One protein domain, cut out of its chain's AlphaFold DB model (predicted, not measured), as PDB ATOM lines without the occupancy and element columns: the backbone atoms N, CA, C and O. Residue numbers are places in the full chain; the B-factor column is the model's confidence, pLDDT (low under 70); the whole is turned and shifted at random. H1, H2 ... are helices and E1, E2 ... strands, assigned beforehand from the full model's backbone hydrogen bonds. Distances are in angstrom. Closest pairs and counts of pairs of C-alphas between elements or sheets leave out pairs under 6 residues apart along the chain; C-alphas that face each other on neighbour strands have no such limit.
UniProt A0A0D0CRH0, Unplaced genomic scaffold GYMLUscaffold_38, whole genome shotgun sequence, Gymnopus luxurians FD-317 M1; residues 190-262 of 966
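AT A GLANCE: This is residues 190 to 262 of the 966 residues of an uncharacterized protein of Gymnopus luxurians FD-317 M1 (UniProt A0A0D0CRH0). Little regular structure is here: loops wrap round a small parallel pair of strands, E1 and E2, with the long helix H2 at one end of the pair and the short H1 near E2. Residues 260 to 261 pair briefly with E2 and with residues 245 to 246, both parallel. The 73 printed residues hold H1, E1, E2, H2 in that order; the class is mixed, with only 26 residues in named elements. The whole is compact, with a radius of gyration of the C-alphas of 10.9 A, and the C-alphas span 25 by 24 by 18 A along their three main axes.

IN THESE COORDINATES: Find C-alpha 193 at (4.633, -21.321, 15.203), where H1 begins, residues 193 to 196, 5.6 A. E1 is residues 202 to 205, 9.5 A; E2 is 222 to 225, 9.6 A. H2, 228 to 241, runs 19.5 A to C-alpha 241 at (-8.635, -40.329, 21.077).

HOW THE PARTS SIT: Look at N 203 and O 222, 2.8 A apart, within hydrogen-bond range between parallel E1 and E2, at 34 degrees. The closest C-alphas of E2 and H2 are Pro 225 and Met 231, 5.3 A; of H1 and E2, Gly 194 and Ile 224, 6.3 A. H1 and H2 are apart. In H2 every O i to N i+4 pair is within range; H1 is too short for one.

THE WHOLE: C-alphas 198 and 240, the farthest apart, are 29.4 A apart. The printed part has no cut, E1 to E2 is a long link of 16 residues, and no printed residue is under 70 in pLDDT.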
ATOM      1  N   SER A 190       0.436 -15.299  12.991       83.62
ATOM      2  CA  SER A 190       1.351 -14.951  14.079       83.62
ATOM      3  C   SER A 190       1.150 -15.769  15.356       83.62
ATOM      4  O   SER A 190       2.054 -15.788  16.185       83.62
ATOM      5  N   SER A 191       0.003 -16.431  15.540       80.81
ATOM      6  CA  SER A 191      -0.257 -17.268  16.721       80.81
ATOM      7  C   SER A 191       0.101 -18.744  16.516       80.81
ATOM      8  O   SER A 191      -0.045 -19.538  17.446       80.81
ATOM      9  N   LEU A 192       0.568 -19.113  15.317       87.38
ATOM     10  CA  LEU A 192       0.892 -20.482  14.919       87.38
ATOM     11  C   LEU A 192       2.377 -20.570  14.543       87.38
ATOM     12  O   LEU A 192       2.794 -20.109  13.477       87.38
ATOM     13  N   TRP A 193       3.185 -21.178  15.411       92.25
ATOM     14  CA  TRP A 193       4.633 -21.321  15.203       92.25
ATOM     15  C   TRP A 193       4.964 -22.227  14.008       92.25
ATOM     16  O   TRP A 193       6.057 -22.160  13.453       92.25
ATOM     17  N   GLY A 194       4.023 -23.062  13.560       90.12
ATOM     18  CA  GLY A 194       4.182 -23.957  12.419       90.12
ATOM     19  C   GLY A 194       4.539 -23.226  11.122       90.12
ATOM     20  O   GLY A 194       5.118 -23.835  10.224       90.12
ATOM     21  N   TYR A 195       4.261 -21.921  11.022       92.94
ATOM     22  CA  TYR A 195       4.700 -21.086   9.899       92.94
ATOM     23  C   TYR A 195       6.209 -20.794   9.883       92.94
ATOM     24  O   TYR A 195       6.722 -20.385   8.841       92.94
ATOM     25  N   GLU A 196       6.927 -21.042  10.980       93.69
ATOM     26  CA  GLU A 196       8.393 -20.964  11.058       93.69
ATOM     27  C   GLU A 196       9.084 -22.193  10.441       93.69
ATOM     28  O   GLU A 196      10.287 -22.168  10.168       93.69
ATOM     29  N   LEU A 197       8.338 -23.279  10.201       94.44
ATOM     30  CA  LEU A 197       8.863 -24.488   9.570       94.44
ATOM     31  C   LEU A 197       9.098 -24.295   8.061       94.44
ATOM     32  O   LEU A 197       8.381 -23.530   7.405       94.44
ATOM     33  N   PRO A 198      10.046 -25.050   7.465       96.00
ATOM     34  CA  PRO A 198      10.200 -25.119   6.016       96.00
ATOM     35  C   PRO A 198       8.886 -25.481   5.314       96.00
ATOM     36  O   PRO A 198       8.084 -26.269   5.825       96.00
ATOM     37  N   GLU A 199       8.675 -24.949   4.110       95.50
ATOM     38  CA  GLU A 199       7.432 -25.146   3.357       95.50
ATOM     39  C   GLU A 199       7.135 -26.628   3.064       95.50
ATOM     40  O   GLU A 199       5.979 -27.047   2.981       95.50
ATOM     41  N   GLU A 200       8.169 -27.462   2.985       95.88
ATOM     42  CA  GLU A 200       8.035 -28.902   2.783       95.88
ATOM     43  C   GLU A 200       7.454 -29.620   4.010       95.88
ATOM     44  O   GLU A 200       6.830 -30.677   3.863       95.88
ATOM     45  N   GLN A 201       7.644 -29.042   5.201       96.00
ATOM     46  CA  GLN A 201       7.227 -29.586   6.494       96.00
ATOM     47  C   GLN A 201       5.895 -29.015   6.988       96.00
ATOM     48  O   GLN A 201       5.341 -29.546   7.946       96.00
ATOM     49  N   ARG A 202       5.336 -27.983   6.348       95.69
ATOM     50  CA  ARG A 202       4.015 -27.445   6.703       95.69
ATOM     51  C   ARG A 202       2.904 -28.028   5.830       95.69
ATOM     52  O   ARG A 202       3.090 -28.326   4.648       95.69
ATOM     53  N   TYR A 203       1.724 -28.193   6.413       97.44
ATOM     54  CA  TYR A 203       0.503 -28.525   5.690       97.44
ATOM     55  C   TYR A 203      -0.651 -27.695   6.246       97.44
ATOM     56  O   TYR A 203      -1.226 -28.026   7.283       97.44
ATOM     57  N   GLU A 204      -1.002 -26.619   5.550       96.50
ATOM     58  CA  GLU A 204      -2.178 -25.829   5.902       96.50
ATOM     59  C   GLU A 204      -3.454 -26.637   5.658       96.50
ATOM     60  O   GLU A 204      -3.662 -27.220   4.588       96.50
ATOM     61  N   TYR A 205      -4.309 -26.695   6.671       97.25
ATOM     62  CA  TYR A 205      -5.440 -27.598   6.694       97.25
ATOM     63  C   TYR A 205      -6.741 -26.902   7.058       97.25
ATOM     64  O   TYR A 205      -6.837 -26.216   8.070       97.25
ATOM     65  N   ASP A 206      -7.764 -27.172   6.256       97.25
ATOM     66  CA  ASP A 206      -9.152 -26.835   6.533       97.25
ATOM     67  C   ASP A 206      -9.991 -28.116   6.463       97.25
ATOM     68  O   ASP A 206     -10.062 -28.794   5.424       97.25
ATOM     69  N   VAL A 207     -10.637 -28.448   7.583       97.12
ATOM     70  CA  VAL A 207     -11.491 -29.630   7.717       97.12
ATOM     71  C   VAL A 207     -12.669 -29.605   6.742       97.12
ATOM     72  O   VAL A 207     -13.096 -30.666   6.290       97.12
ATOM     73  N   ARG A 208     -13.158 -28.427   6.328       96.75
ATOM     74  CA  ARG A 208     -14.230 -28.324   5.325       96.75
ATOM     75  C   ARG A 208     -13.761 -28.715   3.930       96.75
ATOM     76  O   ARG A 208     -14.522 -29.326   3.182       96.75
ATOM     77  N   ARG A 209     -12.507 -28.410   3.581       96.38
ATOM     78  CA  ARG A 209     -11.933 -28.710   2.256       96.38
ATOM     79  C   ARG A 209     -11.522 -30.172   2.121       96.38
ATOM     80  O   ARG A 209     -11.754 -30.789   1.078       96.38
ATOM     81  N   ASN A 210     -10.906 -30.741   3.159       96.62
ATOM     82  CA  ASN A 210     -10.418 -32.121   3.130       96.62
ATOM     83  C   ASN A 210     -10.650 -32.864   4.462       96.62
ATOM     84  O   ASN A 210      -9.696 -33.213   5.160       96.62
ATOM     85  N   PRO A 211     -11.901 -33.188   4.821       96.44
ATOM     86  CA  PRO A 211     -12.217 -33.767   6.132       96.44
ATOM     87  C   PRO A 211     -11.567 -35.138   6.385       96.44
ATOM     88  O   PRO A 211     -11.433 -35.569   7.525       96.44
ATOM     89  N   VAL A 212     -11.138 -35.833   5.328       96.56
ATOM     90  CA  VAL A 212     -10.542 -37.176   5.409       96.56
ATOM     91  C   VAL A 212      -9.083 -37.136   5.876       96.56
ATOM     92  O   VAL A 212      -8.574 -38.150   6.347       96.56
ATOM     93  N   LEU A 213      -8.391 -35.993   5.774       96.00
ATOM     94  CA  LEU A 213      -6.965 -35.911   6.108       96.00
ATOM     95  C   LEU A 213      -6.675 -36.353   7.550       96.00
ATOM     96  O   LEU A 213      -5.730 -37.100   7.761       96.00
ATOM     97  N   LEU A 214      -7.527 -35.984   8.516       96.12
ATOM     98  CA  LEU A 214      -7.361 -36.371   9.927       96.12
ATOM     99  C   LEU A 214      -7.491 -37.877  10.181       96.12
ATOM    100  O   LEU A 214      -7.161 -38.347  11.267       96.12
ATOM    101  N   LEU A 215      -7.974 -38.631   9.191       97.19
ATOM    102  CA  LEU A 215      -8.138 -40.080   9.225       97.19
ATOM    103  C   LEU A 215      -7.030 -40.814   8.460       97.19
ATOM    104  O   LEU A 215      -7.067 -42.041   8.359       97.19
ATOM    105  N   ARG A 216      -6.034 -40.098   7.932       95.88
ATOM    106  CA  ARG A 216      -4.892 -40.670   7.218       95.88
ATOM    107  C   ARG A 216      -3.585 -40.243   7.875       95.88
ATOM    108  O   ARG A 216      -3.501 -39.123   8.372       95.88
ATOM    109  N   PRO A 217      -2.564 -41.112   7.863       95.12
ATOM    110  CA  PRO A 217      -1.278 -40.733   8.404       95.12
ATOM    111  C   PRO A 217      -0.632 -39.648   7.533       95.12
ATOM    112  O   PRO A 217      -0.650 -39.750   6.302       95.12
ATOM    113  N   LEU A 218      -0.046 -38.632   8.165       96.06
ATOM    114  CA  LEU A 218       0.668 -37.541   7.504       96.06
ATOM    115  C   LEU A 218       2.092 -37.438   8.062       96.06
ATOM    116  O   LEU A 218       2.366 -36.695   9.001       96.06
ATOM    117  N   TYR A 219       3.001 -38.211   7.472       93.88
ATOM    118  CA  TYR A 219       4.395 -38.277   7.909       93.88
ATOM    119  C   TYR A 219       5.213 -37.081   7.416       93.88
ATOM    120  O   TYR A 219       5.082 -36.656   6.268       93.88
ATOM    121  N   GLY A 220       6.098 -36.576   8.280       89.56
ATOM    122  CA  GLY A 220       7.063 -35.526   7.937       89.56
ATOM    123  C   GLY A 220       6.466 -34.134   7.727       89.56
ATOM    124  O   GLY A 220       7.184 -33.245   7.280       89.56
ATOM    125  N   LYS A 221       5.176 -33.940   8.038       96.44
ATOM    126  CA  LYS A 221       4.516 -32.634   7.987       96.44
ATOM    127  C   LYS A 221       3.769 -32.319   9.278       96.44
ATOM    128  O   LYS A 221       3.273 -33.221   9.954       96.44
ATOM    129  N   VAL A 222       3.662 -31.029   9.569       97.06
ATOM    130  CA  VAL A 222       2.868 -30.452  10.650       97.06
ATOM    131  C   VAL A 222       1.620 -29.812  10.053       97.06
ATOM    132  O   VAL A 222       1.695 -28.977   9.152       97.06
ATOM    133  N   ILE A 223       0.463 -30.248  10.539       97.88
ATOM    134  CA  ILE A 223      -0.845 -29.705  10.199       97.88
ATOM    135  C   ILE A 223      -0.994 -28.342  10.875       97.88
ATOM    136  O   ILE A 223      -0.973 -28.254  12.102       97.88
ATOM    137  N   ILE A 224      -1.198 -27.304  10.070       96.56
ATOM    138  CA  ILE A 224      -1.484 -25.946  10.531       96.56
ATOM    139  C   ILE A 224      -2.980 -25.687  10.304       96.56
ATOM    140  O   ILE A 224      -3.416 -25.693   9.147       96.56
ATOM    141  N   PRO A 225      -3.801 -25.521  11.355       96.56
ATOM    142  CA  PRO A 225      -5.227 -25.268  11.191       96.56
ATOM    143  C   PRO A 225      -5.458 -23.894  10.547       96.56
ATOM    144  O   PRO A 225      -5.025 -22.878  11.074       96.56
ATOM    145  N   GLN A 226      -6.180 -23.852   9.427       95.94
ATOM    146  CA  GLN A 226      -6.553 -22.595   8.771       95.94
ATOM    147  C   GLN A 226      -7.729 -21.915   9.472       95.94
ATOM    148  O   GLN A 226      -7.806 -20.696   9.466       95.94
ATOM    149  N   THR A 227      -8.645 -22.686  10.067       95.81
ATOM    150  CA  THR A 227      -9.888 -22.178  10.668       95.81
ATOM    151  C   THR A 227     -10.041 -22.617  12.117       95.81
ATOM    152  O   THR A 227      -9.524 -23.668  12.523       95.81
ATOM    153  N   LYS A 228     -10.815 -21.856  12.901       93.06
ATOM    154  CA  LYS A 228     -11.109 -22.200  14.300       93.06
ATOM    155  C   LYS A 228     -11.812 -23.553  14.425       93.06
ATOM    156  O   LYS A 228     -11.461 -24.347  15.297       93.06
ATOM    157  N   LEU A 229     -12.737 -23.873  13.516       95.00
ATOM    158  CA  LEU A 229     -13.373 -25.192  13.459       95.00
ATOM    159  C   LEU A 229     -12.338 -26.313  13.296       95.00
ATOM    160  O   LEU A 229     -12.397 -27.325  13.996       95.00
ATOM    161  N   THR A 230     -11.367 -26.129  12.397       96.00
ATOM    162  CA  THR A 230     -10.310 -27.119  12.162       96.00
ATOM    163  C   THR A 230      -9.452 -27.323  13.407       96.00
ATOM    164  O   THR A 230      -9.186 -28.465  13.788       96.00
ATOM    165  N   MET A 231      -9.079 -26.234  14.081       94.31
ATOM    166  CA  MET A 231      -8.353 -26.287  15.349       94.31
ATOM    167  C   MET A 231      -9.130 -27.063  16.417       94.31
ATOM    168  O   MET A 231      -8.560 -27.960  17.037       94.31
ATOM    169  N   LEU A 232     -10.422 -26.777  16.608       92.69
ATOM    170  CA  LEU A 232     -11.252 -27.460  17.607       92.69
ATOM    171  C   LEU A 232     -11.347 -28.968  17.338       92.69
ATOM    172  O   LEU A 232     -11.198 -29.769  18.260       92.69
ATOM    173  N   VAL A 233     -11.532 -29.374  16.077       94.94
ATOM    174  CA  VAL A 233     -11.591 -30.795  15.693       94.94
ATOM    175  C   VAL A 233     -10.245 -31.493  15.933       94.94
ATOM    176  O   VAL A 233     -10.228 -32.586  16.503       94.94
ATOM    177  N   ILE A 234      -9.121 -30.867  15.559       94.56
ATOM    178  CA  ILE A 234      -7.764 -31.390  15.807       94.56
ATOM    179  C   ILE A 234      -7.509 -31.547  17.304       94.56
ATOM    180  O   ILE A 234      -7.095 -32.615  17.759       94.56
ATOM    181  N   GLN A 235      -7.765 -30.491  18.081       90.81
ATOM    182  CA  GLN A 235      -7.543 -30.499  19.521       90.81
ATOM    183  C   GLN A 235      -8.381 -31.587  20.186       90.81
ATOM    184  O   GLN A 235      -7.858 -32.330  21.018       90.81
ATOM    185  N   TRP A 236      -9.649 -31.713  19.795       90.38
ATOM    186  CA  TRP A 236     -10.546 -32.707  20.356       90.38
ATOM    187  C   TRP A 236     -10.108 -34.135  20.000       90.38
ATOM    188  O   TRP A 236     -10.061 -34.982  20.893       90.38
ATOM    189  N   ALA A 237      -9.719 -34.403  18.745       92.25
ATOM    190  CA  ALA A 237      -9.235 -35.719  18.309       92.25
ATOM    191  C   ALA A 237      -7.938 -36.137  19.027       92.25
ATOM    192  O   ALA A 237      -7.838 -37.269  19.506       92.25
ATOM    193  N   ALA A 238      -6.988 -35.210  19.175       90.69
ATOM    194  CA  ALA A 238      -5.743 -35.457  19.895       90.69
ATOM    195  C   ALA A 238      -5.986 -35.703  21.394       90.69
ATOM    196  O   ALA A 238      -5.440 -36.648  21.958       90.69
ATOM    197  N   CYS A 239      -6.836 -34.898  22.046       86.12
ATOM    198  CA  CYS A 239      -7.060 -35.014  23.492       86.12
ATOM    199  C   CYS A 239      -7.910 -36.225  23.878       86.12
ATOM    200  O   CYS A 239      -7.646 -36.827  24.911       86.12
ATOM    201  N   ASN A 240      -8.936 -36.571  23.093       85.19
ATOM    202  CA  ASN A 240      -9.905 -37.601  23.486       85.19
ATOM    203  C   ASN A 240      -9.585 -38.985  22.912       85.19
ATOM    204  O   ASN A 240      -9.872 -39.986  23.563       85.19
ATOM    205  N   PHE A 241      -8.979 -39.056  21.722       88.25
ATOM    206  CA  PHE A 241      -8.635 -40.329  21.077       88.25
ATOM    207  C   PHE A 241      -7.134 -40.603  20.999       88.25
ATOM    208  O   PHE A 241      -6.739 -41.639  20.460       88.25
ATOM    209  N   GLY A 242      -6.289 -39.677  21.468       88.94
ATOM    210  CA  GLY A 242      -4.842 -39.783  21.282       88.94
ATOM    211  C   GLY A 242      -4.452 -39.889  19.805       88.94
ATOM    212  O   GLY A 242      -3.424 -40.480  19.487       88.94
ATOM    213  N   LEU A 243      -5.312 -39.406  18.898       92.62
ATOM    214  CA  LEU A 243      -5.085 -39.477  17.463       92.62
ATOM    215  C   LEU A 243      -4.280 -38.248  17.048       92.62
ATOM    216  O   LEU A 243      -4.803 -37.139  17.078       92.62
ATOM    217  N   GLY A 244      -3.025 -38.469  16.665       93.56
ATOM    218  CA  GLY A 244      -2.078 -37.401  16.347       93.56
ATOM    219  C   GLY A 244      -1.396 -36.802  17.582       93.56
ATOM    220  O   GLY A 244      -1.687 -37.173  18.720       93.56
ATOM    221  N   LYS A 245      -0.448 -35.889  17.350       92.56
ATOM    222  CA  LYS A 245       0.342 -35.219  18.391       92.56
ATOM    223  C   LYS A 245       0.272 -33.704  18.218       92.56
ATOM    224  O   LYS A 245       0.478 -33.193  17.120       92.56
ATOM    225  N   LYS A 246      -0.005 -32.992  19.312       92.38
ATOM    226  CA  LYS A 246       0.135 -31.532  19.370       92.38
ATOM    227  C   LYS A 246       1.615 -31.189  19.521       92.38
ATOM    228  O   LYS A 246       2.282 -31.779  20.369       92.38
ATOM    229  N   VAL A 247       2.105 -30.268  18.707       93.12
ATOM    230  CA  VAL A 247       3.502 -29.837  18.695       93.12
ATOM    231  C   VAL A 247       3.556 -28.328  18.904       93.12
ATOM    232  O   VAL A 247       2.778 -27.607  18.288       93.12
ATOM    233  N   TYR A 248       4.444 -27.867  19.786       91.31
ATOM    234  CA  TYR A 248       4.611 -26.445  20.131       91.31
ATOM    235  C   TYR A 248       5.975 -25.899  19.688       91.31
ATOM    236  O   TYR A 248       6.274 -24.722  19.855       91.31
ATOM    237  N   SER A 249       6.822 -26.775  19.150       92.56
ATOM    238  CA  SER A 249       8.153 -26.466  18.649       92.56
ATOM    239  C   SER A 249       8.619 -27.539  17.663       92.56
ATOM    240  O   SER A 249       8.122 -28.671  17.661       92.56
ATOM    241  N   ALA A 250       9.639 -27.227  16.860       93.25
ATOM    242  CA  ALA A 250      10.233 -28.192  15.931       93.25
ATOM    243  C   ALA A 250      10.794 -29.443  16.643       93.25
ATOM    244  O   ALA A 250      10.799 -30.529  16.065       93.25
ATOM    245  N   SER A 251      11.220 -29.320  17.907       93.88
ATOM    246  CA  SER A 251      11.684 -30.448  18.728       93.88
ATOM    247  C   SER A 251      10.574 -31.405  19.167       93.88
ATOM    248  O   SER A 251      10.871 -32.548  19.508       93.88
ATOM    249  N   ASP A 252       9.310 -30.973  19.145       92.38
ATOM    250  CA  ASP A 252       8.180 -31.816  19.548       92.38
ATOM    251  C   ASP A 252       7.694 -32.734  18.422       92.38
ATOM    252  O   ASP A 252       6.916 -33.657  18.687       92.38
ATOM    253  N   ILE A 253       8.140 -32.496  17.184       94.88
ATOM    254  CA  ILE A 253       7.723 -33.255  16.003       94.88
ATOM    255  C   ILE A 253       8.088 -34.728  16.183       94.88
ATOM    256  O   ILE A 253       9.253 -35.102  16.295       94.88
ATOM    257  N   ASP A 254       7.062 -35.576  16.187       93.88
ATOM    258  CA  ASP A 254       7.200 -37.020  16.321       93.88
ATOM    259  C   ASP A 254       6.989 -37.688  14.961       93.88
ATOM    260  O   ASP A 254       5.902 -37.627  14.381       93.88
ATOM    261  N   SER A 255       8.033 -38.329  14.436       93.69
ATOM    262  CA  SER A 255       7.973 -39.032  13.152       93.69
ATOM    263  C   SER A 255       7.050 -40.253  13.162       93.69
ATOM    264  O   SER A 255       6.651 -40.706  12.090       93.69
ATOM    265  N   GLU A 256       6.719 -40.790  14.341       92.94
ATOM    266  CA  GLU A 256       5.823 -41.939  14.512       92.94
ATOM    267  C   GLU A 256       4.369 -41.534  14.800       92.94
ATOM    268  O   GLU A 256       3.472 -42.383  14.782       92.94
ATOM    269  N   ALA A 257       4.106 -40.248  15.061       92.38
ATOM    270  CA  ALA A 257       2.748 -39.767  15.271       92.38
ATOM    271  C   ALA A 257       1.907 -39.915  13.995       92.38
ATOM    272  O   ALA A 257       2.387 -39.720  12.879       92.38
ATOM    273  N   PHE A 258       0.613 -40.215  14.167       94.88
ATOM    274  CA  PHE A 258      -0.318 -40.351  13.042       94.88
ATOM    275  C   PHE A 258      -0.352 -39.083  12.181       94.88
ATOM    276  O   PHE A 258      -0.324 -39.140  10.958       94.88
ATOM    277  N   TRP A 259      -0.343 -37.930  12.831       97.06
ATOM    278  CA  TRP A 259      -0.011 -36.637  12.255       97.06
ATOM    279  C   TRP A 259       0.483 -35.741  13.395       97.06
ATOM    280  O   TRP A 259       0.120 -35.958  14.554       97.06
ATOM    281  N   ASN A 260       1.306 -34.744  13.080       96.62
ATOM    282  CA  ASN A 260       1.666 -33.672  14.013       96.62
ATOM    283  C   ASN A 260       0.805 -32.452  13.681       96.62
ATOM    284  O   ASN A 260       0.567 -32.198  12.503       96.62
ATOM    285  N   ALA A 261       0.327 -31.708  14.674       95.88
ATOM    286  CA  ALA A 261      -0.436 -30.483  14.453       95.88
ATOM    287  C   ALA A 261       0.013 -29.370  15.395       95.88
ATOM    288  O   ALA A 261       0.322 -29.643  16.554       95.88
ATOM    289  N   ASP A 262      -0.016 -28.140  14.897       90.88
ATOM    290  CA  ASP A 262       0.239 -26.919  15.656       90.88
ATOM    291  C   ASP A 262      -1.095 -26.245  16.019       90.88
ATOM    292  O   ASP A 262      -1.608 -25.427  15.255       90.88
TER     293      ASP A 262